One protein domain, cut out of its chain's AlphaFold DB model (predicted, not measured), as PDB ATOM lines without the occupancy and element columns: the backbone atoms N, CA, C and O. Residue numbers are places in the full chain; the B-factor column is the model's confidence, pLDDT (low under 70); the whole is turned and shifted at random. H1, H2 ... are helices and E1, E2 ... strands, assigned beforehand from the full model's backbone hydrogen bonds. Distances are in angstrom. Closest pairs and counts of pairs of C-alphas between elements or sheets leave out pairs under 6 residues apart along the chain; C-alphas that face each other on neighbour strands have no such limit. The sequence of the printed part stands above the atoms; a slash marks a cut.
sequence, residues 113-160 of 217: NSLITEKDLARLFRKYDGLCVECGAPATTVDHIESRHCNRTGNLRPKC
ATOM      1  N   ASN A 113     130.668 106.723 226.789       90.69
ATOM      2  CA  ASN A 113     131.875 105.982 226.430       90.69
ATOM      3  C   ASN A 113     131.959 104.641 227.166       90.69
ATOM      4  O   ASN A 113     132.331 103.648 226.545       90.69
ATOM      5  N   SER A 114     131.531 104.561 228.431       90.81
ATOM      6  CA  SER A 114     131.530 103.285 229.166       90.81
ATOM      7  C   SER A 114     130.528 102.259 228.640       90.81
ATOM      8  O   SER A 114     130.633 101.084 228.966       90.81
ATOM      9  N   LEU A 115     129.548 102.680 227.835       91.88
ATOM     10  CA  LEU A 115     128.588 101.776 227.193       91.88
ATOM     11  C   LEU A 115     129.118 101.177 225.878       91.88
ATOM     12  O   LEU A 115     128.379 100.489 225.172       91.88
ATOM     13  N   ILE A 116     130.355 101.484 225.482       91.25
ATOM     14  CA  ILE A 116     130.970 100.920 224.279       91.25
ATOM     15  C   ILE A 116     131.541  99.548 224.634       91.25
ATOM     16  O   ILE A 116     132.301  99.404 225.586       91.25
ATOM     17  N   THR A 117     131.177  98.528 223.857       92.06
ATOM     18  CA  THR A 117     131.650  97.165 224.115       92.06
ATOM     19  C   THR A 117     133.146  97.033 223.825       92.06
ATOM     20  O   THR A 117     133.662  97.633 222.879       92.06
ATOM     21  N   GLU A 118     133.839  96.166 224.566       92.00
ATOM     22  CA  GLU A 118     135.255  95.851 224.315       92.00
ATOM     23  C   GLU A 118     135.493  95.360 222.881       92.00
ATOM     24  O   GLU A 118     136.489  95.700 222.243       92.00
ATOM     25  N   LYS A 119     134.533  94.609 222.327       92.69
ATOM     26  CA  LYS A 119     134.566  94.137 220.938       92.69
ATOM     27  C   LYS A 119     134.602  95.295 219.941       92.69
ATOM     28  O   LYS A 119     135.334  95.225 218.949       92.69
ATOM     29  N   ASP A 120     133.805  96.335 220.175       91.81
ATOM     30  CA  ASP A 120     133.761  97.509 219.307       91.81
ATOM     31  C   ASP A 120     134.997  98.395 219.484       91.81
ATOM     32  O   ASP A 120     135.538  98.851 218.474       91.81
ATOM     33  N   LEU A 121     135.499  98.556 220.715       92.44
ATOM     34  CA  LEU A 121     136.773  99.235 220.988       92.44
ATOM     35  C   LEU A 121     137.941  98.531 220.291       92.44
ATOM     36  O   LEU A 121     138.681  99.165 219.544       92.44
ATOM     37  N   ALA A 122     138.057  97.209 220.429       92.25
ATOM     38  CA  ALA A 122     139.109  96.430 219.780       92.25
ATOM     39  C   ALA A 122     139.019  96.502 218.249       92.25
ATOM     40  O   ALA A 122     140.041  96.578 217.564       92.25
ATOM     41  N   ARG A 123     137.803  96.494 217.680       92.31
ATOM     42  CA  ARG A 123     137.611  96.697 216.233       92.31
ATOM     43  C   ARG A 123     138.063  98.092 215.810       92.31
ATOM     44  O   ARG A 123     138.689  98.219 214.761       92.31
ATOM     45  N   LEU A 124     137.729  99.114 216.593       93.25
ATOM     46  CA  LEU A 124     138.106 100.489 216.305       93.25
ATOM     47  C   LEU A 124     139.625 100.664 216.377       93.25
ATOM     48  O   LEU A 124     140.211 101.142 215.417       93.25
ATOM     49  N   PHE A 125     140.272 100.216 217.451       94.19
ATOM     50  CA  PHE A 125     141.720 100.344 217.608       94.19
ATOM     51  C   PHE A 125     142.481  99.585 216.522       94.19
ATOM     52  O   PHE A 125     143.373 100.166 215.918       94.19
ATOM     53  N   ARG A 126     142.063  98.366 216.155       94.00
ATOM     54  CA  ARG A 126     142.664  97.651 215.013       94.00
ATOM     55  C   ARG A 126     142.534  98.394 213.684       94.00
ATOM     56  O   ARG A 126     143.399  98.253 212.837       94.00
ATOM     57  N   LYS A 127     141.456  99.157 213.478       93.50
ATOM     58  CA  LYS A 127     141.253  99.926 212.241       93.50
ATOM     59  C   LYS A 127     142.240 101.097 212.108       93.50
ATOM     60  O   LYS A 127     142.510 101.514 210.990       93.50
ATOM     61  N   TYR A 128     142.718 101.635 213.225       94.62
ATOM     62  CA  TYR A 128     143.603 102.803 213.276       94.62
ATOM     63  C   TYR A 128     144.980 102.451 213.865       94.62
ATOM     64  O   TYR A 128     145.626 103.313 214.451       94.62
ATOM     65  N   ASP A 129     145.389 101.180 213.788       95.31
ATOM     66  CA  ASP A 129     146.672 100.673 214.303       95.31
ATOM     67  C   ASP A 129     146.958 101.017 215.779       95.31
ATOM     68  O   ASP A 129     148.100 101.123 216.212       95.31
ATOM     69  N   GLY A 130     145.902 101.192 216.580       94.31
ATOM     70  CA  GLY A 130     145.998 101.590 217.985       94.31
ATOM     71  C   GLY A 130     146.462 103.033 218.201       94.31
ATOM     72  O   GLY A 130     146.854 103.372 219.315       94.31
ATOM     73  N   LEU A 131     146.421 103.883 217.171       97.12
ATOM     74  CA  LEU A 131     146.913 105.257 217.220       97.12
ATOM     75  C   LEU A 131     145.779 106.281 217.334       97.12
ATOM     76  O   LEU A 131     144.666 106.108 216.832       97.12
ATOM     77  N   CYS A 132     146.087 107.382 218.010       97.06
ATOM     78  CA  CYS A 132     145.257 108.567 218.108       97.06
ATOM     79  C   CYS A 132     145.163 109.226 216.734       97.06
ATOM     80  O   CYS A 132     146.183 109.589 216.147       97.06
ATOM     81  N   VAL A 133     143.941 109.460 216.258       95.88
ATOM     82  CA  VAL A 133     143.726 110.095 214.946       95.88
ATOM     83  C   VAL A 133     144.153 111.563 214.896       95.88
ATOM     84  O   VAL A 133     144.254 112.117 213.811       95.88
ATOM     85  N   GLU A 134     144.364 112.194 216.053       95.06
ATOM     86  CA  GLU A 134     144.735 113.609 216.154       95.06
ATOM     87  C   GLU A 134     146.252 113.813 216.116       95.06
ATOM     88  O   GLU A 134     146.756 114.655 215.386       95.06
ATOM     89  N   CYS A 135     146.986 113.043 216.924       96.62
ATOM     90  CA  CYS A 135     148.408 113.282 217.180       96.62
ATOM     91  C   CYS A 135     149.311 112.077 216.892       96.62
ATOM     92  O   CYS A 135     150.524 112.182 217.045       96.62
ATOM     93  N   GLY A 136     148.748 110.920 216.530       95.62
ATOM     94  CA  GLY A 136     149.507 109.697 216.253       95.62
ATOM     95  C   GLY A 136     150.072 108.972 217.483       95.62
ATOM     96  O   GLY A 136     150.656 107.907 217.327       95.62
ATOM     97  N   ALA A 137     149.895 109.492 218.702       96.31
ATOM     98  CA  ALA A 137     150.268 108.786 219.934       96.31
ATOM     99  C   ALA A 137     149.374 107.550 220.176       96.31
ATOM    100  O   ALA A 137     148.280 107.494 219.618       96.31
ATOM    101  N   PRO A 138     149.760 106.588 221.035       97.00
ATOM    102  CA  PRO A 138     148.894 105.462 221.386       97.00
ATOM    103  C   PRO A 138     147.511 105.920 221.873       97.00
ATOM    104  O   PRO A 138     147.397 106.780 222.752       97.00
ATOM    105  N   ALA A 139     146.454 105.365 221.281       95.69
ATOM    106  CA  ALA A 139     145.084 105.649 221.673       95.69
ATOM    107  C   ALA A 139     144.716 104.884 222.947       95.69
ATOM    108  O   ALA A 139     144.920 103.676 223.054       95.69
ATOM    109  N   THR A 140     144.129 105.602 223.896       92.56
ATOM    110  CA  THR A 140     143.705 105.087 225.207       92.56
ATOM    111  C   THR A 140     142.194 105.171 225.385       92.56
ATOM    112  O   THR A 140     141.619 104.452 226.198       92.56
ATOM    113  N   THR A 141     141.533 106.018 224.598       92.00
ATOM    114  CA  THR A 141     140.105 106.304 224.702       92.00
ATOM    115  C   THR A 141     139.506 106.591 223.322       92.00
ATOM    116  O   THR A 141     140.153 106.429 222.280       92.00
ATOM    117  N   VAL A 142     138.232 106.972 223.300       92.69
ATOM    118  CA  VAL A 142     137.471 107.270 222.091       92.69
ATOM    119  C   VAL A 142     136.588 108.496 222.286       92.69
ATOM    120  O   VAL A 142     136.066 108.719 223.375       92.69
ATOM    121  N   ASP A 143     136.361 109.240 221.207       90.94
ATOM    122  CA  ASP A 143     135.367 110.318 221.149       90.94
ATOM    123  C   ASP A 143     134.365 110.093 220.015       90.94
ATOM    124  O   ASP A 143     134.657 109.415 219.021       90.94
ATOM    125  N   HIS A 144     133.174 110.679 220.156       89.75
ATOM    126  CA  HIS A 144     132.137 110.655 219.126       89.75
ATOM    127  C   HIS A 144     132.382 111.722 218.049       89.75
ATOM    128  O   HIS A 144     132.789 112.837 218.346       89.75
ATOM    129  N   ILE A 145     132.073 111.405 216.788       85.94
ATOM    130  CA  ILE A 145     132.169 112.355 215.666       85.94
ATOM    131  C   ILE A 145     130.878 113.186 215.584       85.94
ATOM    132  O   ILE A 145     129.967 112.801 214.855       85.94
ATOM    133  N   GLU A 146     130.798 114.269 216.368       63.72
ATOM    134  CA  GLU A 146     129.903 115.462 216.357       63.72
ATOM    135  C   GLU A 146     128.484 115.446 215.716       63.72
ATOM    136  O   GLU A 146     127.857 116.490 215.581       63.72
ATOM    137  N   SER A 147     127.878 114.317 215.346       50.53
ATOM    138  CA  SER A 147     126.593 114.344 214.620       50.53
ATOM    139  C   SER A 147     125.681 113.146 214.835       50.53
ATOM    140  O   SER A 147     124.537 113.163 214.380       50.53
ATOM    141  N   ARG A 148     126.127 112.091 215.527       51.94
ATOM    142  CA  ARG A 148     125.259 110.939 215.809       51.94
ATOM    143  C   ARG A 148     125.363 110.532 217.267       51.94
ATOM    144  O   ARG A 148     126.432 110.258 217.792       51.94
ATOM    145  N   HIS A 149     124.221 110.416 217.928       62.44
ATOM    146  CA  HIS A 149     124.133 109.880 219.284       62.44
ATOM    147  C   HIS A 149     124.150 108.343 219.264       62.44
ATOM    148  O   HIS A 149     123.302 107.698 219.886       62.44
ATOM    149  N   CYS A 150     125.102 107.716 218.559       75.00
ATOM    150  CA  CYS A 150     125.220 106.255 218.509       75.00
ATOM    151  C   CYS A 150     126.635 105.747 218.833       75.00
ATOM    152  O   CYS A 150     127.635 106.289 218.368       75.00
ATOM    153  N   ASN A 151     126.709 104.670 219.624       84.56
ATOM    154  CA  ASN A 151     127.953 103.960 219.959       84.56
ATOM    155  C   ASN A 151     128.294 102.952 218.855       84.56
ATOM    156  O   ASN A 151     128.410 101.755 219.090       84.56
ATOM    157  N   ARG A 152     128.366 103.431 217.612       84.31
ATOM    158  CA  ARG A 152     128.758 102.621 216.454       84.31
ATOM    159  C   ARG A 152     130.159 103.021 216.035       84.31
ATOM    160  O   ARG A 152     130.472 104.204 216.017       84.31
ATOM    161  N   THR A 153     130.967 102.057 215.609       82.19
ATOM    162  CA  THR A 153     132.367 102.286 215.209       82.19
ATOM    163  C   THR A 153     132.542 103.343 214.113       82.19
ATOM    164  O   THR A 153     133.571 104.001 214.073       82.19
ATOM    165  N   GLY A 154     131.546 103.553 213.244       84.88
ATOM    166  CA  GLY A 154     131.569 104.625 212.235       84.88
ATOM    167  C   GLY A 154     131.428 106.045 212.799       84.88
ATOM    168  O   GLY A 154     131.656 107.005 212.076       84.88
ATOM    169  N   ASN A 155     131.051 106.173 214.068       88.19
ATOM    170  CA  ASN A 155     130.848 107.432 214.774       88.19
ATOM    171  C   ASN A 155     131.839 107.608 215.938       88.19
ATOM    172  O   ASN A 155     131.649 108.484 216.770       88.19
ATOM    173  N   LEU A 156     132.870 106.767 216.023       91.44
ATOM    174  CA  LEU A 156     133.884 106.817 217.071       91.44
ATOM    175  C   LEU A 156     135.258 107.075 216.451       91.44
ATOM    176  O   LEU A 156     135.567 106.557 215.373       91.44
ATOM    177  N   ARG A 157     136.093 107.848 217.144       92.69
ATOM    178  CA  ARG A 157     137.498 108.088 216.796       92.69
ATOM    179  C   ARG A 157     138.394 107.697 217.966       92.69
ATOM    180  O   ARG A 157     138.131 108.164 219.071       92.69
ATOM    181  N   PRO A 158     139.437 106.880 217.749       95.31
ATOM    182  CA  PRO A 158     140.420 106.617 218.785       95.31
ATOM    183  C   PRO A 158     141.246 107.872 219.066       95.31
ATOM    184  O   PRO A 158     141.736 108.534 218.147       95.31
ATOM    185  N   LYS A 159     141.380 108.200 220.347       95.50
ATOM    186  CA  LYS A 159     142.089 109.378 220.849       95.50
ATOM    187  C   LYS A 159     142.985 108.961 222.018       95.50
ATOM    188  O   LYS A 159     142.700 107.992 222.721       95.50
ATOM    189  N   CYS A 160     144.081 109.680 222.224       94.44
ATOM    190  CA  CYS A 160     144.826 109.606 223.479       94.44
ATOM    191  C   CYS A 160     144.162 110.502 224.535       94.44
ATOM    192  O   CYS A 160     143.423 111.427 224.189       94.44
TER     193      CYS A 160
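What this domain is: This is residues 113 to 160 of the 217 residues of an uncharacterized protein of bacterium (UniProt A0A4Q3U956). There is little regular structure here: one helix, H1, packs on E2 of a small two-strand hairpin, E1 and E2, and wide loops, residues 128 to 140 and 145 to 155, make the two ends of the longest axis. The printed part has 48 residues, in the order H1, E1, E2; the class is mixed, with only 18 residues in named elements. The sheet is antiparallel. The whole is compact, radius of gyration of the C-alphas 9.8 A, spanning 26 by 22 by 16 A.

How they stand to each other: H1, residues 118 to 127, has every O i to N i+4 pair within hydrogen-bond range. E1, residues 141 to 144, and H1 are near each other, with 5 pairs of C-alphas within 10 A. E2, residues 156 to 159, comes closest to H1 at the C-alphas of Phe 125 and Pro 158, 6.5 A. E1 and E2 form an antiparallel hairpin at 141 degrees, with N 157 and O 143 2.8 A apart.

Where its parts are: H1 begins at C-alpha 118 (135.255, 95.851, 224.315) and is 14.1 A long. E1 measures 10.7 A. E2, 9.4 A, ends at C-alpha 159 (142.089, 109.378, 220.849).

The domain as a whole: The farthest C-alphas, Ala 137 and His 149, are 26.2 A apart. The printed part has no cut; both links are long. Residues 146 to 149 have pLDDT under 70.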